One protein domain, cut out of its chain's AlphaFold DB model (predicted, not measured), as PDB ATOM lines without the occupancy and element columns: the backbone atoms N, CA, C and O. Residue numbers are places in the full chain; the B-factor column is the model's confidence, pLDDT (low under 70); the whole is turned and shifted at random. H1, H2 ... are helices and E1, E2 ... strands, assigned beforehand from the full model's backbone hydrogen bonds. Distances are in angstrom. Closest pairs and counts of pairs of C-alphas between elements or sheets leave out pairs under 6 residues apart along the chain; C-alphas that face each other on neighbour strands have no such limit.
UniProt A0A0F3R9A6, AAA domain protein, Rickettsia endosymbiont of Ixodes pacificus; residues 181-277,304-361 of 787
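Overview. This is residues 181 to 277 and 304 to 361 of the 787 residues of the protein "AAA domain protein" of Rickettsia endosymbiont of Ixodes pacificus (UniProt A0A0F3R9A6). Helices H2, H3, H5 and H6 gather round the short helix H4 in the middle, most of them crossing it, while H5 folds back beside it. At one end is a small two-stranded hairpin, E1 and E2, from which H7 runs on, its residues 352 to 361 sticking out as an arm; the short H1 is far from the core, near the start of H2. The printed part has 155 residues with seven named helices and two named strands, in the order H1 H2 H3 H4 H5 H6 E1 E2 H7; the sheet E1 - E2 is antiparallel and the class is mostly helix. The whole is only just compact, close to loose, with a radius of gyration of the C-alphas of 17.9 A and spans of 59 by 41 by 28 A.

Along the chain. Strand E1 is residues 330 to 334 and E2 is residues 343 to 346. H7, residues 347 to 361, is 20.6 A long and ends with C-alpha 361 at (215.892, 275.277, 177.566). H6, residues 304 to 325, is the longest helix at 31.0 A, with C-alpha 304 at (263.116, 242.657, 199.425). H5 is residues 256 to 275, 28.9 A; H4 is residues 234 to 244; H3 is residues 220 to 228. H2 is residues 196 to 216, 30.6 A, and H1 is residues 188 to 191, with C-alpha 188 at (247.953, 236.449, 168.426).

Arrangement. E1 and E2 form a hairpin, antiparallel at 147 degrees, with N 331 and O 345 at 2.8 A and N 345 and O 331 at 3.0 A, within hydrogen-bond range. Residues 232 to 233 pair antiparallel with residues 343 to 344 of E2. The closest C-alphas of E1 and H7 are those of Ile 330 and Lys 347, 4.8 A apart; those of H3 and E2 are Ser 226 and Leu 346, 7.0 A. The hub is H4, which touches H3 at a steep tilt of 65 degrees, opposite ways, closest at the C-alphas of Val 221 and Ala 240, 6.2 A. H4 and H5 touch as a helical hairpin at a shallow tilt of 34.8 degrees, only just short of steep, closest at the C-alphas of Ile 239 and Arg 264, 5.4 A. H6 touches H4 with residues 317 to 325 alone, at a steep tilt of 56 degrees, closest at the C-alphas of Ala 238 and Tyr 321, 6.6 A. H2 touches H4 with residues 207 to 214 alone, at a steep tilt of 51 degrees, closest at the C-alphas of Ala 211 and Ala 244, 5.6 A. H1 and H2 only just touch, with 3 pairs of C-alphas within 8 A, the closest those of Arg 188 and Leu 199, 7.4 A. H7 and H4 are apart. Every O i to N i+4 pair is within hydrogen-bond range in H2, H4, H5, H6 and H7, but 3 of 5 in H3, and H1 is too short for such a pair.

Size, cuts and confidence. The C-alphas farthest apart are those of Pro 304 and Glu 361, 61.4 A. Residues 278 to 303 are not printed, and C-alphas 277 and 304 are 28.0 A apart across this cut. The link from H4 to H5 is long. Mean pLDDT of the printed part is 75.1, with residues 246 to 267 and 304 to 314 among those under 70.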
ATOM      1  N   ASP A 181     246.593 258.624 172.722       88.44
ATOM      2  CA  ASP A 181     248.009 258.486 172.360       88.44
ATOM      3  C   ASP A 181     248.641 257.245 173.007       88.44
ATOM      4  O   ASP A 181     249.498 257.320 173.884       88.44
ATOM      5  N   GLN A 182     248.163 256.076 172.586       86.81
ATOM      6  CA  GLN A 182     248.680 254.774 172.992       86.81
ATOM      7  C   GLN A 182     248.662 253.810 171.805       86.81
ATOM      8  O   GLN A 182     247.762 253.858 170.960       86.81
ATOM      9  N   GLU A 183     249.628 252.896 171.761       88.44
ATOM     10  CA  GLU A 183     249.616 251.773 170.825       88.44
ATOM     11  C   GLU A 183     248.918 250.560 171.471       88.44
ATOM     12  O   GLU A 183     249.284 250.153 172.573       88.44
ATOM     13  N   PRO A 184     247.879 249.973 170.849       86.50
ATOM     14  CA  PRO A 184     247.261 248.759 171.374       86.50
ATOM     15  C   PRO A 184     248.198 247.551 171.220       86.50
ATOM     16  O   PRO A 184     248.921 247.435 170.230       86.50
ATOM     17  N   THR A 185     248.139 246.606 172.164       84.75
ATOM     18  CA  THR A 185     248.877 245.340 172.056       84.75
ATOM     19  C   THR A 185     248.404 244.518 170.855       84.75
ATOM     20  O   THR A 185     247.269 244.624 170.381       84.75
ATOM     21  N   LYS A 186     249.295 243.675 170.337       82.19
ATOM     22  CA  LYS A 186     249.030 242.822 169.181       82.19
ATOM     23  C   LYS A 186     248.409 241.506 169.630       82.19
ATOM     24  O   LYS A 186     248.969 240.782 170.452       82.19
ATOM     25  N   HIS A 187     247.247 241.198 169.058       74.88
ATOM     26  CA  HIS A 187     246.552 239.936 169.281       74.88
ATOM     27  C   HIS A 187     247.166 238.810 168.440       74.88
ATOM     28  O   HIS A 187     247.451 239.000 167.254       74.88
ATOM     29  N   ARG A 188     247.286 237.614 169.031       65.06
ATOM     30  CA  ARG A 188     247.953 236.449 168.426       65.06
ATOM     31  C   ARG A 188     247.404 236.078 167.049       65.06
ATOM     32  O   ARG A 188     248.188 235.784 166.157       65.06
ATOM     33  N   GLY A 189     246.086 236.170 166.855       62.19
ATOM     34  CA  GLY A 189     245.447 235.855 165.571       62.19
ATOM     35  C   GLY A 189     245.946 236.708 164.393       62.19
ATOM     36  O   GLY A 189     246.070 236.211 163.278       62.19
ATOM     37  N   VAL A 190     246.299 237.977 164.632       57.91
ATOM     38  CA  VAL A 190     246.840 238.885 163.596       57.91
ATOM     39  C   VAL A 190     248.309 238.562 163.291       57.91
ATOM     40  O   VAL A 190     248.814 238.837 162.203       57.91
ATOM     41  N   THR A 191     249.001 237.934 164.237       61.16
ATOM     42  CA  THR A 191     250.427 237.610 164.177       61.16
ATOM     43  C   THR A 191     250.662 236.104 164.122       61.16
ATOM     44  O   THR A 191     251.638 235.617 164.678       61.16
ATOM     45  N   ASN A 192     249.804 235.351 163.422       62.38
ATOM     46  CA  ASN A 192     249.967 233.898 163.250       62.38
ATOM     47  C   ASN A 192     251.309 233.499 162.592       62.38
ATOM     48  O   ASN A 192     251.705 232.342 162.658       62.38
ATOM     49  N   HIS A 193     251.993 234.453 161.952       69.00
ATOM     50  CA  HIS A 193     253.316 234.296 161.344       69.00
ATOM     51  C   HIS A 193     254.484 234.519 162.322       69.00
ATOM     52  O   HIS A 193     255.607 234.155 161.988       69.00
ATOM     53  N   MET A 194     254.246 235.117 163.495       74.06
ATOM     54  CA  MET A 194     255.266 235.338 164.528       74.06
ATOM     55  C   MET A 194     255.264 234.187 165.532       74.06
ATOM     56  O   MET A 194     254.213 233.615 165.844       74.06
ATOM     57  N   GLN A 195     256.433 233.872 166.090       77.00
ATOM     58  CA  GLN A 195     256.487 232.975 167.244       77.00
ATOM     59  C   GLN A 195     255.853 233.647 168.469       77.00
ATOM     60  O   GLN A 195     255.908 234.865 168.625       77.00
ATOM     61  N   GLY A 196     255.251 232.853 169.362       74.38
ATOM     62  CA  GLY A 196     254.580 233.383 170.558       74.38
ATOM     63  C   GLY A 196     255.504 234.226 171.444       74.38
ATOM     64  O   GLY A 196     255.089 235.270 171.930       74.38
ATOM     65  N   THR A 197     256.771 233.830 171.563       77.75
ATOM     66  CA  THR A 197     257.799 234.556 172.322       77.75
ATOM     67  C   THR A 197     258.118 235.927 171.724       77.75
ATOM     68  O   THR A 197     258.210 236.906 172.452       77.75
ATOM     69  N   GLU A 198     258.218 236.019 170.397       80.31
ATOM     70  CA  GLU A 198     258.452 237.281 169.683       80.31
ATOM     71  C   GLU A 198     257.262 238.241 169.844       80.31
ATOM     72  O   GLU A 198     257.434 239.441 170.061       80.31
ATOM     73  N   LEU A 199     256.032 237.714 169.801       77.00
ATOM     74  CA  LEU A 199     254.823 238.495 170.064       77.00
ATOM     75  C   LEU A 199     254.787 239.035 171.501       77.00
ATOM     76  O   LEU A 199     254.405 240.185 171.718       77.00
ATOM     77  N   GLU A 200     255.161 238.208 172.478       76.00
ATOM     78  CA  GLU A 200     255.239 238.609 173.883       76.00
ATOM     79  C   GLU A 200     256.272 239.717 174.103       76.00
ATOM     80  O   GLU A 200     255.967 240.695 174.782       76.00
ATOM     81  N   GLU A 201     257.465 239.600 173.515       79.81
ATOM     82  CA  GLU A 201     258.500 240.641 173.572       79.81
ATOM     83  C   GLU A 201     258.002 241.952 172.963       79.81
ATOM     84  O   GLU A 201     258.069 242.997 173.607       79.81
ATOM     85  N   LYS A 202     257.376 241.889 171.788       83.44
ATOM     86  CA  LYS A 202     256.817 243.071 171.129       83.44
ATOM     87  C   LYS A 202     255.694 243.734 171.923       83.44
ATOM     88  O   LYS A 202     255.594 244.957 171.976       83.44
ATOM     89  N   ASN A 203     254.829 242.943 172.552       83.31
ATOM     90  CA  ASN A 203     253.788 243.483 173.421       83.31
ATOM     91  C   ASN A 203     254.385 244.120 174.682       83.31
ATOM     92  O   ASN A 203     253.866 245.140 175.126       83.31
ATOM     93  N   LYS A 204     255.484 243.582 175.225       79.12
ATOM     94  CA  LYS A 204     256.223 244.218 176.328       79.12
ATOM     95  C   LYS A 204     256.823 245.561 175.910       79.12
ATOM     96  O   LYS A 204     256.711 246.506 176.681       79.12
ATOM     97  N   GLU A 205     257.386 245.668 174.706       83.88
ATOM     98  CA  GLU A 205     257.875 246.943 174.149       83.88
ATOM     99  C   GLU A 205     256.747 247.977 174.028       83.88
ATOM    100  O   GLU A 205     256.874 249.088 174.534       83.88
ATOM    101  N   ILE A 206     255.599 247.593 173.460       85.88
ATOM    102  CA  ILE A 206     254.422 248.475 173.349       85.88
ATOM    103  C   ILE A 206     253.942 248.945 174.731       85.88
ATOM    104  O   ILE A 206     253.603 250.112 174.920       85.88
ATOM    105  N   ILE A 207     253.900 248.040 175.714       81.31
ATOM    106  CA  ILE A 207     253.516 248.378 177.090       81.31
ATOM    107  C   ILE A 207     254.543 249.348 177.704       81.31
ATOM    108  O   ILE A 207     254.127 250.330 178.318       81.31
ATOM    109  N   ALA A 208     255.846 249.132 177.471       80.31
ATOM    110  CA  ALA A 208     256.946 250.019 177.876       80.31
ATOM    111  C   ALA A 208     256.785 251.444 177.335       80.31
ATOM    112  O   ALA A 208     256.776 252.407 178.102       80.31
ATOM    113  N   GLU A 209     256.593 251.571 176.025       86.25
ATOM    114  CA  GLU A 209     256.415 252.861 175.362       86.25
ATOM    115  C   GLU A 209     255.149 253.583 175.830       86.25
ATOM    116  O   GLU A 209     255.174 254.786 176.094       86.25
ATOM    117  N   ASN A 210     254.040 252.857 175.986       87.69
ATOM    118  CA  ASN A 210     252.803 253.440 176.494       87.69
ATOM    119  C   ASN A 210     252.959 253.969 177.921       87.69
ATOM    120  O   ASN A 210     252.464 255.060 178.205       87.69
ATOM    121  N   ALA A 211     253.633 253.234 178.812       83.69
ATOM    122  CA  ALA A 211     253.862 253.721 180.169       83.69
ATOM    123  C   ALA A 211     254.717 254.987 180.163       83.69
ATOM    124  O   ALA A 211     254.372 255.934 180.860       83.69
ATOM    125  N   GLN A 212     255.765 255.050 179.333       85.25
ATOM    126  CA  GLN A 212     256.593 256.252 179.197       85.25
ATOM    127  C   GLN A 212     255.760 257.478 178.792       85.25
ATOM    128  O   GLN A 212     255.864 258.531 179.419       85.25
ATOM    129  N   LYS A 213     254.857 257.333 177.814       89.62
ATOM    130  CA  LYS A 213     253.934 258.414 177.424       89.62
ATOM    131  C   LYS A 213     253.039 258.871 178.575       89.62
ATOM    132  O   LYS A 213     252.739 260.055 178.694       89.62
ATOM    133  N   ILE A 214     252.605 257.943 179.426       88.69
ATOM    134  CA  ILE A 214     251.747 258.233 180.583       88.69
ATOM    135  C   ILE A 214     252.550 258.876 181.716       88.69
ATOM    136  O   ILE A 214     252.031 259.763 182.385       88.69
ATOM    137  N   TYR A 215     253.814 258.498 181.906       85.94
ATOM    138  CA  TYR A 215     254.717 259.201 182.819       85.94
ATOM    139  C   TYR A 215     254.888 260.668 182.418       85.94
ATOM    140  O   TYR A 215     254.834 261.556 183.269       85.94
ATOM    141  N   GLU A 216     255.052 260.930 181.120       89.00
ATOM    142  CA  GLU A 216     255.181 262.284 180.573       89.00
ATOM    143  C   GLU A 216     253.856 263.060 180.608       89.00
ATOM    144  O   GLU A 216     253.841 264.267 180.859       89.00
ATOM    145  N   ASN A 217     252.737 262.374 180.376       91.56
ATOM    146  CA  ASN A 217     251.403 262.956 180.346       91.56
ATOM    147  C   ASN A 217     250.358 261.986 180.934       91.56
ATOM    148  O   ASN A 217     249.704 261.246 180.186       91.56
ATOM    149  N   PRO A 218     250.135 262.006 182.262       91.38
ATOM    150  CA  PRO A 218     249.255 261.036 182.908       91.38
ATOM    151  C   PRO A 218     247.811 261.141 182.428       91.38
ATOM    152  O   PRO A 218     247.104 260.138 182.389       91.38
ATOM    153  N   GLU A 219     247.369 262.320 181.985       92.00
ATOM    154  CA  GLU A 219     245.991 262.574 181.548       92.00
ATOM    155  C   GLU A 219     245.554 261.725 180.343       92.00
ATOM    156  O   GLU A 219     244.355 261.618 180.073       92.00
ATOM    157  N   ILE A 220     246.495 261.073 179.644       90.19
ATOM    158  CA  ILE A 220     246.207 260.052 178.625       90.19
ATOM    159  C   ILE A 220     245.274 258.963 179.183       90.19
ATOM    160  O   ILE A 220     244.394 258.479 178.462       90.19
ATOM    161  N   VAL A 221     245.383 258.620 180.476       89.75
ATOM    162  CA  VAL A 221     244.523 257.603 181.108       89.75
ATOM    163  C   VAL A 221     243.040 257.973 181.102       89.75
ATOM    164  O   VAL A 221     242.200 257.074 181.036       89.75
ATOM    165  N   PHE A 222     242.678 259.262 181.068       90.81
ATOM    166  CA  PHE A 222     241.271 259.652 180.970       90.81
ATOM    167  C   PHE A 222     240.639 259.196 179.659       90.81
ATOM    168  O   PHE A 222     239.463 258.839 179.649       90.81
ATOM    169  N   GLY A 223     241.402 259.148 178.563       84.56
ATOM    170  CA  GLY A 223     240.922 258.612 177.290       84.56
ATOM    171  C   GLY A 223     240.506 257.143 177.411       84.56
ATOM    172  O   GLY A 223     239.444 256.755 176.929       84.56
ATOM    173  N   ARG A 224     241.294 256.345 178.141       80.00
ATOM    174  CA  ARG A 224     241.022 254.922 178.392       80.00
ATOM    175  C   ARG A 224     239.788 254.713 179.275       80.00
ATOM    176  O   ARG A 224     238.958 253.854 178.978       80.00
ATOM    177  N   ILE A 225     239.655 255.507 180.336       86.75
ATOM    178  CA  ILE A 225     238.525 255.409 181.270       86.75
ATOM    179  C   ILE A 225     237.237 255.884 180.596       86.75
ATOM    180  O   ILE A 225     236.275 255.129 180.497       86.75
ATOM    181  N   SER A 226     237.237 257.115 180.077       80.94
ATOM    182  CA  SER A 226     236.040 257.820 179.591       80.94
ATOM    183  C   SER A 226     235.342 257.161 178.403       80.94
ATOM    184  O   SER A 226     234.167 257.426 178.135       80.94
ATOM    185  N   TYR A 227     236.071 256.314 177.681       75.00
ATOM    186  CA  TYR A 227     235.548 255.536 176.577       75.00
ATOM    187  C   TYR A 227     234.710 254.335 177.032       75.00
ATOM    188  O   TYR A 227     233.688 254.040 176.418       75.00
ATOM    189  N   THR A 228     235.120 253.664 178.113       72.38
ATOM    190  CA  THR A 228     234.381 252.521 178.676       72.38
ATOM    191  C   THR A 228     233.397 252.943 179.762       72.38
ATOM    192  O   THR A 228     232.399 252.261 179.966       72.38
ATOM    193  N   LYS A 229     233.663 254.064 180.440       80.31
ATOM    194  CA  LYS A 229     232.899 254.579 181.577       80.31
ATOM    195  C   LYS A 229     232.652 256.087 181.419       80.31
ATOM    196  O   LYS A 229     233.572 256.877 181.627       80.31
ATOM    197  N   PRO A 230     231.425 256.522 181.074       78.56
ATOM    198  CA  PRO A 230     231.074 257.945 180.968       78.56
ATOM    199  C   PRO A 230     231.249 258.722 182.278       78.56
ATOM    200  O   PRO A 230     231.603 259.903 182.270       78.56
ATOM    201  N   VAL A 231     230.993 258.033 183.389       84.00
ATOM    202  CA  VAL A 231     231.188 258.490 184.762       84.00
ATOM    203  C   VAL A 231     232.067 257.454 185.446       84.00
ATOM    204  O   VAL A 231     231.830 256.255 185.298       84.00
ATOM    205  N   PHE A 232     233.093 257.907 186.152       88.19
ATOM    206  CA  PHE A 232     234.117 257.042 186.728       88.19
ATOM    207  C   PHE A 232     234.506 257.490 188.133       88.19
ATOM    208  O   PHE A 232     234.348 258.657 188.499       88.19
ATOM    209  N   THR A 233     234.996 256.546 188.934       88.69
ATOM    210  CA  THR A 233     235.360 256.793 190.332       88.69
ATOM    211  C   THR A 233     236.853 257.078 190.512       88.69
ATOM    212  O   THR A 233     237.666 256.947 189.592       88.69
ATOM    213  N   LYS A 234     237.234 257.432 191.742       86.81
ATOM    214  CA  LYS A 234     238.634 257.512 192.180       86.81
ATOM    215  C   LYS A 234     239.388 256.199 191.967       86.81
ATOM    216  O   LYS A 234     240.548 256.221 191.564       86.81
ATOM    217  N   GLU A 235     238.727 255.077 192.212       84.38
ATOM    218  CA  GLU A 235     239.267 253.732 192.023       84.38
ATOM    219  C   GLU A 235     239.427 253.403 190.538       84.38
ATOM    220  O   GLU A 235     240.402 252.766 190.163       84.38
ATOM    221  N   ASP A 236     238.525 253.876 189.676       87.62
ATOM    222  CA  ASP A 236     238.659 253.686 188.229       87.62
ATOM    223  C   ASP A 236     239.887 254.403 187.664       87.62
ATOM    224  O   ASP A 236     240.604 253.839 186.835       87.62
ATOM    225  N   ILE A 237     240.167 255.620 188.148       89.25
ATOM    226  CA  ILE A 237     241.395 256.355 187.814       89.25
ATOM    227  C   ILE A 237     242.620 255.570 188.287       89.25
ATOM    228  O   ILE A 237     243.575 255.411 187.527       89.25
ATOM    229  N   ALA A 238     242.574 255.034 189.508       84.50
ATOM    230  CA  ALA A 238     243.657 254.244 190.081       84.50
ATOM    231  C   ALA A 238     243.928 252.977 189.260       84.50
ATOM    232  O   ALA A 238     245.061 252.738 188.862       84.50
ATOM    233  N   ILE A 239     242.885 252.209 188.932       81.88
ATOM    234  CA  ILE A 239     242.978 250.984 188.127       81.88
ATOM    235  C   ILE A 239     243.534 251.291 186.738       81.88
ATOM    236  O   ILE A 239     244.425 250.588 186.269       81.88
ATOM    237  N   ALA A 240     243.030 252.335 186.077       84.69
ATOM    238  CA  ALA A 240     243.490 252.695 184.742       84.69
ATOM    239  C   ALA A 240     244.948 253.160 184.734       84.69
ATOM    240  O   ALA A 240     245.673 252.830 183.797       84.69
ATOM    241  N   LEU A 241     245.379 253.886 185.771       86.44
ATOM    242  CA  LEU A 241     246.773 254.278 185.962       86.44
ATOM    243  C   LEU A 241     247.659 253.061 186.273       86.44
ATOM    244  O   LEU A 241     248.698 252.886 185.647       86.44
ATOM    245  N   SER A 242     247.226 252.170 187.162       78.00
ATOM    246  CA  SER A 242     247.932 250.925 187.485       78.00
ATOM    247  C   SER A 242     248.113 250.041 186.249       78.00
ATOM    248  O   SER A 242     249.214 249.565 185.974       78.00
ATOM    249  N   ASP A 243     247.055 249.887 185.450       75.12
ATOM    250  CA  ASP A 243     247.082 249.155 184.184       75.12
ATOM    251  C   ASP A 243     248.025 249.771 183.148       75.12
ATOM    252  O   ASP A 243     248.554 249.086 182.272       75.12
ATOM    253  N   ALA A 244     248.145 251.092 183.179       75.94
ATOM    254  CA  ALA A 244     248.971 251.870 182.279       75.94
ATOM    255  C   ALA A 244     250.461 251.760 182.627       75.94
ATOM    256  O   ALA A 244     251.297 251.700 181.729       75.94
ATOM    257  N   LEU A 245     250.787 251.693 183.918       73.19
ATOM    258  CA  LEU A 245     252.156 251.696 184.437       73.19
ATOM    259  C   LEU A 245     252.748 250.289 184.645       73.19
ATOM    260  O   LEU A 245     253.774 250.150 185.309       73.19
ATOM    261  N   MET A 246     252.137 249.239 184.076       64.50
ATOM    262  CA  MET A 246     252.514 247.823 184.275       64.50
ATOM    263  C   MET A 246     253.998 247.484 184.038       64.50
ATOM    264  O   MET A 246     254.478 246.446 184.484       64.50
ATOM    265  N   VAL A 247     254.736 248.349 183.352       53.41
ATOM    266  CA  VAL A 247     256.132 248.165 182.930       53.41
ATOM    267  C   VAL A 247     257.095 247.970 184.094       53.41
ATOM    268  O   VAL A 247     258.074 247.243 183.949       53.41
ATOM    269  N   HIS A 248     256.818 248.560 185.257       52.69
ATOM    270  CA  HIS A 248     257.744 248.496 186.392       52.69
ATOM    271  C   HIS A 248     257.711 247.174 187.167       52.69
ATOM    272  O   HIS A 248     258.569 246.963 188.021       52.69
ATOM    273  N   LEU A 249     256.752 246.284 186.885       51.03
ATOM    274  CA  LEU A 249     256.468 245.138 187.756       51.03
ATOM    275  C   LEU A 249     256.456 243.777 187.049       51.03
ATOM    276  O   LEU A 249     256.482 242.758 187.735       51.03
ATOM    277  N   VAL A 250     256.489 243.724 185.711       48.88
ATOM    278  CA  VAL A 250     256.541 242.441 184.989       48.88
ATOM    279  C   VAL A 250     257.956 241.872 185.057       48.88
ATOM    280  O   VAL A 250     258.825 242.158 184.226       48.88
ATOM    281  N   SER A 251     258.203 241.052 186.075       47.09
ATOM    282  CA  SER A 251     259.426 240.264 186.171       47.09
ATOM    283  C   SER A 251     259.548 239.311 184.968       47.09
ATOM    284  O   SER A 251     258.564 238.858 184.379       47.09
ATOM    285  N   LYS A 252     260.777 238.996 184.536       39.91
ATOM    286  CA  LYS A 252     260.983 238.011 183.461       39.91
ATOM    287  C   LYS A 252     260.469 236.635 183.913       39.91
ATOM    288  O   LYS A 252     261.141 235.967 184.690       39.91
ATOM    289  N   GLY A 253     259.337 236.195 183.358       46.97
ATOM    290  CA  GLY A 253     258.838 234.814 183.470       46.97
ATOM    291  C   GLY A 253     257.560 234.625 184.294       46.97
ATOM    292  O   GLY A 253     257.205 233.487 184.591       46.97
ATOM    293  N   SER A 254     256.877 235.702 184.664       50.88
ATOM    294  CA  SER A 254     255.622 235.672 185.411       50.88
ATOM    295  C   SER A 254     254.375 235.545 184.527       50.88
ATOM    296  O   SER A 254     254.360 235.904 183.347       50.88
ATOM    297  N   ASP A 255     253.304 235.018 185.123       56.75
ATOM    298  CA  ASP A 255     251.960 235.000 184.544       56.75
ATOM    299  C   ASP A 255     251.398 236.427 184.566       56.75
ATOM    300  O   ASP A 255     250.929 236.899 185.606       56.75
ATOM    301  N   ILE A 256     251.490 237.109 183.418       56.88
ATOM    302  CA  ILE A 256     251.121 238.519 183.255       56.88
ATOM    303  C   ILE A 256     249.744 238.773 183.865       56.88
ATOM    304  O   ILE A 256     249.627 239.670 184.686       56.88
ATOM    305  N   ALA A 257     248.732 237.950 183.563       57.12
ATOM    306  CA  ALA A 257     247.358 238.158 184.026       57.12
ATOM    307  C   ALA A 257     247.229 238.181 185.561       57.12
ATOM    308  O   ALA A 257     246.494 239.004 186.106       57.12
ATOM    309  N   LYS A 258     247.975 237.327 186.271       59.00
ATOM    310  CA  LYS A 258     247.984 237.319 187.745       59.00
ATOM    311  C   LYS A 258     248.684 238.539 188.327       59.00
ATOM    312  O   LYS A 258     248.240 239.060 189.348       59.00
ATOM    313  N   GLU A 259     249.755 239.002 187.688       58.84
ATOM    314  CA  GLU A 259     250.425 240.241 188.084       58.84
ATOM    315  C   GLU A 259     249.538 241.463 187.828       58.84
ATOM    316  O   GLU A 259     249.459 242.329 188.693       58.84
ATOM    317  N   GLN A 260     248.798 241.503 186.711       61.03
ATOM    318  CA  GLN A 260     247.834 242.578 186.438       61.03
ATOM    319  C   GLN A 260     246.819 242.711 187.576       61.03
ATOM    320  O   GLN A 260     246.585 243.816 188.063       61.03
ATOM    321  N   GLU A 261     246.244 241.595 188.032       62.34
ATOM    322  CA  GLU A 261     245.242 241.614 189.100       62.34
ATOM    323  C   GLU A 261     245.841 242.034 190.449       62.34
ATOM    324  O   GLU A 261     245.281 242.888 191.136       62.34
ATOM    325  N   ALA A 262     247.023 241.520 190.805       62.59
ATOM    326  CA  ALA A 262     247.710 241.909 192.038       62.59
ATOM    327  C   ALA A 262     248.045 243.414 192.076       62.59
ATOM    328  O   ALA A 262     247.901 244.058 193.116       62.59
ATOM    329  N   ILE A 263     248.444 243.990 190.938       63.84
ATOM    330  CA  ILE A 263     248.766 245.418 190.804       63.84
ATOM    331  C   ILE A 263     247.501 246.279 190.895       63.84
ATOM    332  O   ILE A 263     247.513 247.320 191.555       63.84
ATOM    333  N   ARG A 264     246.394 245.843 190.279       67.12
ATOM    334  CA  ARG A 264     245.092 246.518 190.415       67.12
ATOM    335  C   ARG A 264     244.640 246.555 191.868       67.12
ATOM    336  O   ARG A 264     244.210 247.607 192.338       67.12
ATOM    337  N   GLU A 265     244.752 245.437 192.580       66.25
ATOM    338  CA  GLU A 265     244.414 245.366 194.004       66.25
ATOM    339  C   GLU A 265     245.330 246.249 194.858       66.25
ATOM    340  O   GLU A 265     244.849 246.955 195.744       66.25
ATOM    341  N   PHE A 266     246.629 246.302 194.558       67.56
ATOM    342  CA  PHE A 266     247.558 247.214 195.228       67.56
ATOM    343  C   PHE A 266     247.179 248.691 195.025       67.56
ATOM    344  O   PHE A 266     247.047 249.429 196.002       67.56
ATOM    345  N   GLY A 267     246.927 249.115 193.781       66.62
ATOM    346  CA  GLY A 267     246.507 250.486 193.468       66.62
ATOM    347  C   GLY A 267     245.188 250.874 194.146       66.62
ATOM    348  O   GLY A 267     245.078 251.968 194.702       66.62
ATOM    349  N   LYS A 268     244.203 249.963 194.176       70.19
ATOM    350  CA  LYS A 268     242.946 250.160 194.923       70.19
ATOM    351  C   LYS A 268     243.201 250.362 196.419       70.19
ATOM    352  O   LYS A 268     242.645 251.290 197.005       70.19
ATOM    353  N   ARG A 269     244.038 249.515 197.031       70.25
ATOM    354  CA  ARG A 269     244.353 249.582 198.469       70.25
ATOM    355  C   ARG A 269     245.039 250.891 198.848       70.25
ATOM    356  O   ARG A 269     244.596 251.527 199.800       70.25
ATOM    357  N   LEU A 270     246.023 251.341 198.061       67.75
ATOM    358  CA  LEU A 270     246.701 252.625 198.288       67.75
ATOM    359  C   LEU A 270     245.712 253.799 198.360       67.75
ATOM    360  O   LEU A 270     245.824 254.660 199.229       67.75
ATOM    361  N   VAL A 271     244.706 253.823 197.482       67.69
ATOM    362  CA  VAL A 271     243.698 254.896 197.466       67.69
ATOM    363  C   VAL A 271     242.727 254.798 198.647       67.69
ATOM    364  O   VAL A 271     242.370 255.822 199.232       67.69
ATOM    365  N   GLN A 272     242.315 253.587 199.033       68.00
ATOM    366  CA  GLN A 272     241.417 253.372 200.178       68.00
ATOM    367  C   GLN A 272     242.062 253.765 201.517       68.00
ATOM    368  O   GLN A 272     241.402 254.372 202.367       68.00
ATOM    369  N   GLU A 273     243.353 253.471 201.689       59.88
ATOM    370  CA  GLU A 273     244.142 253.847 202.870       59.88
ATOM    371  C   GLU A 273     244.343 255.372 202.969       59.88
ATOM    372  O   GLU A 273     244.287 255.936 204.061       59.88
ATOM    373  N   CYS A 274     244.479 256.081 201.840       51.38
ATOM    374  CA  CYS A 274     244.531 257.548 201.825       51.38
ATOM    375  C   CYS A 274     243.160 258.223 202.038       51.38
ATOM    376  O   CYS A 274     243.096 259.312 202.608       51.38
ATOM    377  N   GLY A 275     242.059 257.605 201.595       46.00
ATOM    378  CA  GLY A 275     240.701 258.164 201.682       46.00
ATOM    379  C   GLY A 275     240.051 258.103 203.071       46.00
ATOM    380  O   GLY A 275     239.028 258.746 203.293       46.00
ATOM    381  N   SER A 276     240.635 257.351 204.007       40.06
ATOM    382  CA  SER A 276     240.122 257.147 205.370       40.06
ATOM    383  C   SER A 276     240.780 258.048 206.428       40.06
ATOM    384  O   SER A 276     240.440 257.974 207.608       40.06
ATOM    385  N   SER A 277     241.674 258.954 206.016       34.59
ATOM    386  CA  SER A 277     242.325 259.930 206.893       34.59
ATOM    387  C   SER A 277     241.889 261.351 206.508       34.59
ATOM    388  O   SER A 277     242.343 261.908 205.510       34.59
ATOM    389  N   PRO A 304     262.683 241.288 199.116       35.25
ATOM    390  CA  PRO A 304     263.116 242.657 199.425       35.25
ATOM    391  C   PRO A 304     263.259 243.568 198.194       35.25
ATOM    392  O   PRO A 304     263.124 244.785 198.299       35.25
ATOM    393  N   ALA A 305     263.500 242.991 197.008       34.56
ATOM    394  CA  ALA A 305     263.520 243.737 195.749       34.56
ATOM    395  C   ALA A 305     262.111 244.171 195.302       34.56
ATOM    396  O   ALA A 305     261.967 245.239 194.718       34.56
ATOM    397  N   ILE A 306     261.079 243.378 195.620       39.06
ATOM    398  CA  ILE A 306     259.666 243.700 195.363       39.06
ATOM    399  C   ILE A 306     259.180 244.767 196.355       39.06
ATOM    400  O   ILE A 306     258.496 245.688 195.942       39.06
ATOM    401  N   GLU A 307     259.593 244.730 197.626       42.47
ATOM    402  CA  GLU A 307     259.256 245.783 198.606       42.47
ATOM    403  C   GLU A 307     259.839 247.161 198.249       42.47
ATOM    404  O   GLU A 307     259.143 248.170 198.359       42.47
ATOM    405  N   HIS A 308     261.094 247.225 197.790       39.25
ATOM    406  CA  HIS A 308     261.730 248.499 197.434       39.25
ATOM    407  C   HIS A 308     261.200 249.065 196.102       39.25
ATOM    408  O   HIS A 308     260.980 250.273 196.005       39.25
ATOM    409  N   LEU A 309     260.921 248.197 195.114       43.97
ATOM    410  CA  LEU A 309     260.202 248.565 193.884       43.97
ATOM    411  C   LEU A 309     258.771 249.028 194.192       43.97
ATOM    412  O   LEU A 309     258.325 250.007 193.609       43.97
ATOM    413  N   ASN A 310     258.080 248.396 195.149       55.25
ATOM    414  CA  ASN A 310     256.726 248.777 195.567       55.25
ATOM    415  C   ASN A 310     256.670 250.143 196.263       55.25
ATOM    416  O   ASN A 310     255.655 250.827 196.150       55.25
ATOM    417  N   LYS A 311     257.733 250.559 196.968       59.44
ATOM    418  CA  LYS A 311     257.776 251.874 197.620       59.44
ATOM    419  C   LYS A 311     257.974 253.007 196.612       59.44
ATOM    420  O   LYS A 311     257.192 253.950 196.613       59.44
ATOM    421  N   GLU A 312     258.965 252.892 195.730       59.25
ATOM    422  CA  GLU A 312     259.241 253.899 194.692       59.25
ATOM    423  C   GLU A 312     258.105 253.964 193.658       59.25
ATOM    424  O   GLU A 312     257.618 255.045 193.330       59.25
ATOM    425  N   TYR A 313     257.595 252.803 193.228       69.19
ATOM    426  CA  TYR A 313     256.400 252.720 192.389       69.19
ATOM    427  C   TYR A 313     255.171 253.301 193.092       69.19
ATOM    428  O   TYR A 313     254.394 254.003 192.460       69.19
ATOM    429  N   GLY A 314     254.990 253.033 194.389       69.44
ATOM    430  CA  GLY A 314     253.874 253.559 195.174       69.44
ATOM    431  C   GLY A 314     253.907 255.082 195.302       69.44
ATOM    432  O   GLY A 314     252.882 255.729 195.094       69.44
ATOM    433  N   GLU A 315     255.073 255.665 195.590       76.00
ATOM    434  CA  GLU A 315     255.262 257.120 195.662       76.00
ATOM    435  C   GLU A 315     254.982 257.788 194.308       76.00
ATOM    436  O   GLU A 315     254.218 258.754 194.234       76.00
ATOM    437  N   GLU A 316     255.530 257.236 193.225       77.81
ATOM    438  CA  GLU A 316     255.343 257.779 191.880       77.81
ATOM    439  C   GLU A 316     253.907 257.581 191.365       77.81
ATOM    440  O   GLU A 316     253.315 258.491 190.779       77.81
ATOM    441  N   PHE A 317     253.295 256.429 191.650       82.81
ATOM    442  CA  PHE A 317     251.883 256.172 191.383       82.81
ATOM    443  C   PHE A 317     251.002 257.200 192.092       82.81
ATOM    444  O   PHE A 317     250.158 257.819 191.449       82.81
ATOM    445  N   LEU A 318     251.217 257.430 193.393       82.44
ATOM    446  CA  LEU A 318     250.460 258.417 194.162       82.44
ATOM    447  C   LEU A 318     250.675 259.835 193.623       82.44
ATOM    448  O   LEU A 318     249.723 260.615 193.572       82.44
ATOM    449  N   ARG A 319     251.891 260.175 193.176       87.94
ATOM    450  CA  ARG A 319     252.191 261.469 192.544       87.94
ATOM    451  C   ARG A 319     251.349 261.681 191.283       87.94
ATOM    452  O   ARG A 319     250.648 262.689 191.183       87.94
ATOM    453  N   LEU A 320     251.383 260.729 190.348       89.94
ATOM    454  CA  LEU A 320     250.616 260.784 189.098       89.94
ATOM    455  C   LEU A 320     249.104 260.721 189.351       89.94
ATOM    456  O   LEU A 320     248.333 261.456 188.738       89.94
ATOM    457  N   TYR A 321     248.674 259.887 190.295       89.44
ATOM    458  CA  TYR A 321     247.280 259.752 190.699       89.44
ATOM    459  C   TYR A 321     246.714 261.063 191.258       89.44
ATOM    460  O   TYR A 321     245.662 261.529 190.816       89.44
ATOM    461  N   ASN A 322     247.433 261.707 192.179       88.94
ATOM    462  CA  ASN A 322     247.027 262.994 192.735       88.94
ATOM    463  C   ASN A 322     247.011 264.092 191.665       88.94
ATOM    464  O   ASN A 322     246.099 264.916 191.666       88.94
ATOM    465  N   GLN A 323     247.960 264.073 190.720       92.38
ATOM    466  CA  GLN A 323     247.956 264.974 189.565       92.38
ATOM    467  C   GLN A 323     246.693 264.800 188.706       92.38
ATOM    468  O   GLN A 323     246.101 265.791 188.281       92.38
ATOM    469  N   LEU A 324     246.239 263.562 188.485       93.31
ATOM    470  CA  LEU A 324     245.000 263.283 187.752       93.31
ATOM    471  C   LEU A 324     243.761 263.798 188.490       93.31
ATOM    472  O   LEU A 324     242.889 264.392 187.864       93.31
ATOM    473  N   LEU A 325     243.681 263.623 189.811       90.44
ATOM    474  CA  LEU A 325     242.520 264.070 190.594       90.44
ATOM    475  C   LEU A 325     242.303 265.590 190.577       90.44
ATOM    476  O   LEU A 325     241.177 266.038 190.792       90.44
ATOM    477  N   VAL A 326     243.358 266.370 190.331       91.31
ATOM    478  CA  VAL A 326     243.298 267.839 190.221       91.31
ATOM    479  C   VAL A 326     243.369 268.339 188.775       91.31
ATOM    480  O   VAL A 326     243.459 269.546 188.557       91.31
ATOM    481  N   SER A 327     243.340 267.434 187.791       94.19
ATOM    482  CA  SER A 327     243.370 267.795 186.372       94.19
ATOM    483  C   SER A 327     242.155 268.641 185.991       94.19
ATOM    484  O   SER A 327     241.019 268.346 186.365       94.19
ATOM    485  N   ASP A 328     242.380 269.664 185.169       93.06
ATOM    486  CA  ASP A 328     241.327 270.524 184.633       93.06
ATOM    487  C   ASP A 328     240.476 269.838 183.547       93.06
ATOM    488  O   ASP A 328     239.453 270.392 183.128       93.06
ATOM    489  N   LYS A 329     240.873 268.637 183.103       92.12
ATOM    490  CA  LYS A 329     240.145 267.824 182.118       92.12
ATOM    491  C   LYS A 329     238.988 267.032 182.710       92.12
ATOM    492  O   LYS A 329     238.132 266.583 181.942       92.12
ATOM    493  N   ILE A 330     238.935 266.868 184.028       92.81
ATOM    494  CA  ILE A 330     237.837 266.192 184.717       92.81
ATOM    495  C   ILE A 330     237.013 267.179 185.536       92.81
ATOM    496  O   ILE A 330     237.476 268.244 185.935       92.81
ATOM    497  N   GLU A 331     235.757 266.828 185.762       90.56
ATOM    498  CA  GLU A 331     234.833 267.585 186.592       90.56
ATOM    499  C   GLU A 331     234.176 266.637 187.592       90.56
ATOM    500  O   GLU A 331     233.814 265.503 187.263       90.56
ATOM    501  N   LEU A 332     234.079 267.098 188.836       88.50
ATOM    502  CA  LEU A 332     233.400 266.390 189.910       88.50
ATOM    503  C   LEU A 332     231.890 266.446 189.654       88.50
ATOM    504  O   LEU A 332     231.310 267.529 189.639       88.50
ATOM    505  N   MET A 333     231.274 265.283 189.456       83.62
ATOM    506  CA  MET A 333     229.835 265.152 189.211       83.62
ATOM    507  C   MET A 333     229.071 265.079 190.527       83.62
ATOM    508  O   MET A 333     228.108 265.809 190.735       83.62
ATOM    509  N   ASP A 334     229.534 264.208 191.423       79.12
ATOM    510  CA  ASP A 334     228.954 264.017 192.745       79.12
ATOM    511  C   ASP A 334     230.068 263.695 193.743       79.12
ATOM    512  O   ASP A 334     230.966 262.890 193.470       79.12
ATOM    513  N   GLN A 335     230.020 264.329 194.911       76.38
ATOM    514  CA  GLN A 335     230.932 264.005 196.002       76.38
ATOM    515  C   GLN A 335     230.655 262.610 196.561       76.38
ATOM    516  O   GLN A 335     231.604 261.928 196.968       76.38
ATOM    517  N   LYS A 336     229.381 262.199 196.579       78.38
ATOM    518  CA  LYS A 336     228.939 260.960 197.203       78.38
ATOM    519  C   LYS A 336     227.661 260.437 196.547       78.38
ATOM    520  O   LYS A 336     226.561 260.844 196.912       78.38
ATOM    521  N   ASP A 337     227.821 259.469 195.651       75.38
ATOM    522  CA  ASP A 337     226.696 258.733 195.073       75.38
ATOM    523  C   ASP A 337     225.942 257.895 196.130       75.38
ATOM    524  O   ASP A 337     226.344 257.796 197.295       75.38
ATOM    525  N   LEU A 338     224.855 257.232 195.725       63.31
ATOM    526  CA  LEU A 338     224.054 256.360 196.603       63.31
ATOM    527  C   LEU A 338     224.857 255.207 197.239       63.31
ATOM    528  O   LEU A 338     224.416 254.625 198.228       63.31
ATOM    529  N   MET A 339     226.027 254.879 196.686       66.31
ATOM    530  CA  MET A 339     226.948 253.860 197.189       66.31
ATOM    531  C   MET A 339     228.119 254.459 197.982       66.31
ATOM    532  O   MET A 339     229.005 253.727 198.416       66.31
ATOM    533  N   GLY A 340     228.137 255.776 198.197       71.25
ATOM    534  CA  GLY A 340     229.168 256.467 198.958       71.25
ATOM    535  C   GLY A 340     230.407 256.881 198.160       71.25
ATOM    536  O   GLY A 340     231.390 257.287 198.776       71.25
ATOM    537  N   ARG A 341     230.394 256.768 196.830       78.44
ATOM    538  CA  ARG A 341     231.563 256.957 195.959       78.44
ATOM    539  C   ARG A 341     231.597 258.357 195.362       78.44
ATOM    540  O   ARG A 341     230.562 258.921 195.019       78.44
ATOM    541  N   THR A 342     232.801 258.888 195.171       82.44
ATOM    542  CA  THR A 342     233.014 260.145 194.445       82.44
ATOM    543  C   THR A 342     233.033 259.888 192.941       82.44
ATOM    544  O   THR A 342     233.785 259.030 192.472       82.44
ATOM    545  N   LEU A 343     232.229 260.643 192.194       84.88
ATOM    546  CA  LEU A 343     232.033 260.473 190.758       84.88
ATOM    547  C   LEU A 343     232.636 261.635 189.972       84.88
ATOM    548  O   LEU A 343     232.360 262.800 190.252       84.88
ATOM    549  N   TYR A 344     233.395 261.304 188.936       90.50
ATOM    550  CA  TYR A 344     233.978 262.246 187.990       90.50
ATOM    551  C   TYR A 344     233.484 261.956 186.574       90.50
ATOM    552  O   TYR A 344     233.115 260.830 186.236       90.50
ATOM    553  N   SER A 345     233.517 262.975 185.722       90.31
ATOM    554  CA  SER A 345     233.403 262.818 184.273       90.31
ATOM    555  C   SER A 345     234.399 263.733 183.566       90.31
ATOM    556  O   SER A 345     235.013 264.603 184.182       90.31
ATOM    557  N   LEU A 346     234.578 263.552 182.260       91.06
ATOM    558  CA  LEU A 346     235.350 264.501 181.464       91.06
ATOM    559  C   LEU A 346     234.630 265.849 181.425       91.06
ATOM    560  O   LEU A 346     233.481 265.929 180.992       91.06
ATOM    561  N   LYS A 347     235.339 266.929 181.749       89.19
ATOM    562  CA  LYS A 347     234.818 268.301 181.681       89.19
ATOM    563  C   LYS A 347     234.291 268.649 180.288       89.19
ATOM    564  O   LYS A 347     233.292 269.346 180.143       89.19
ATOM    565  N   SER A 348     234.925 268.132 179.234       86.62
ATOM    566  CA  SER A 348     234.444 268.293 177.855       86.62
ATOM    567  C   SER A 348     233.057 267.679 177.634       86.62
ATOM    568  O   SER A 348     232.247 268.272 176.920       86.62
ATOM    569  N   ARG A 349     232.768 266.535 178.270       83.69
ATOM    570  CA  ARG A 349     231.468 265.855 178.230       83.69
ATOM    571  C   ARG A 349     230.431 266.615 179.050       83.69
ATOM    572  O   ARG A 349     229.379 266.935 178.511       83.69
ATOM    573  N   VAL A 350     230.760 267.007 180.280       84.50
ATOM    574  CA  VAL A 350     229.866 267.818 181.129       84.50
ATOM    575  C   VAL A 350     229.495 269.132 180.439       84.50
ATOM    576  O   VAL A 350     228.331 269.512 180.381       84.50
ATOM    577  N   ASN A 351     230.465 269.808 179.817       85.44
ATOM    578  CA  ASN A 351     230.211 271.024 179.046       85.44
ATOM    579  C   ASN A 351     229.376 270.783 177.783       85.44
ATOM    580  O   ASN A 351     228.727 271.711 177.299       85.44
ATOM    581  N   LEU A 352     229.436 269.591 177.187       80.56
ATOM    582  CA  LEU A 352     228.569 269.230 176.068       80.56
ATOM    583  C   LEU A 352     227.129 269.031 176.553       80.56
ATOM    584  O   LEU A 352     226.222 269.595 175.954       80.56
ATOM    585  N   GLU A 353     226.936 268.310 177.657       78.56
ATOM    586  CA  GLU A 353     225.621 268.103 178.278       78.56
ATOM    587  C   GLU A 353     225.000 269.422 178.743       78.56
ATOM    588  O   GLU A 353     223.852 269.701 178.413       78.56
ATOM    589  N   ARG A 354     225.769 270.296 179.406       84.56
ATOM    590  CA  ARG A 354     225.311 271.643 179.789       84.56
ATOM    591  C   ARG A 354     224.886 272.475 178.585       84.56
ATOM    592  O   ARG A 354     223.849 273.122 178.634       84.56
ATOM    593  N   ARG A 355     225.667 272.456 177.495       84.75
ATOM    594  CA  ARG A 355     225.305 273.155 176.249       84.75
ATOM    595  C   ARG A 355     224.050 272.569 175.614       84.75
ATOM    596  O   ARG A 355     223.224 273.331 175.133       84.75
ATOM    597  N   TYR A 356     223.911 271.245 175.622       79.12
ATOM    598  CA  TYR A 356     222.716 270.571 175.126       79.12
ATOM    599  C   TYR A 356     221.484 270.984 175.935       79.12
ATOM    600  O   TYR A 356     220.529 271.480 175.354       79.12
ATOM    601  N   ILE A 357     221.533 270.866 177.265       82.25
ATOM    602  CA  ILE A 357     220.441 271.270 178.162       82.25
ATOM    603  C   ILE A 357     220.102 272.746 177.962       82.25
ATOM    604  O   ILE A 357     218.946 273.065 177.717       82.25
ATOM    605  N   SER A 358     221.103 273.628 177.956       86.75
ATOM    606  CA  SER A 358     220.897 275.062 177.735       86.75
ATOM    607  C   SER A 358     220.249 275.364 176.379       86.75
ATOM    608  O   SER A 358     219.414 276.258 176.305       86.75
ATOM    609  N   ALA A 359     220.597 274.631 175.316       83.81
ATOM    610  CA  ALA A 359     219.966 274.789 174.006       83.81
ATOM    611  C   ALA A 359     218.510 274.299 174.008       83.81
ATOM    612  O   ALA A 359     217.649 274.932 173.402       83.81
ATOM    613  N   ILE A 360     218.221 273.194 174.701       84.75
ATOM    614  CA  ILE A 360     216.853 272.688 174.873       84.75
ATOM    615  C   ILE A 360     216.010 273.686 175.674       84.75
ATOM    616  O   ILE A 360     214.888 273.983 175.277       84.75
ATOM    617  N   GLU A 361     216.549 274.240 176.761       88.69
ATOM    618  CA  GLU A 361     215.892 275.277 177.566       88.69
ATOM    619  C   GLU A 361     215.633 276.552 176.753       88.69
ATOM    620  O   GLU A 361     214.544 277.115 176.838       88.69
TER     621      GLU A 361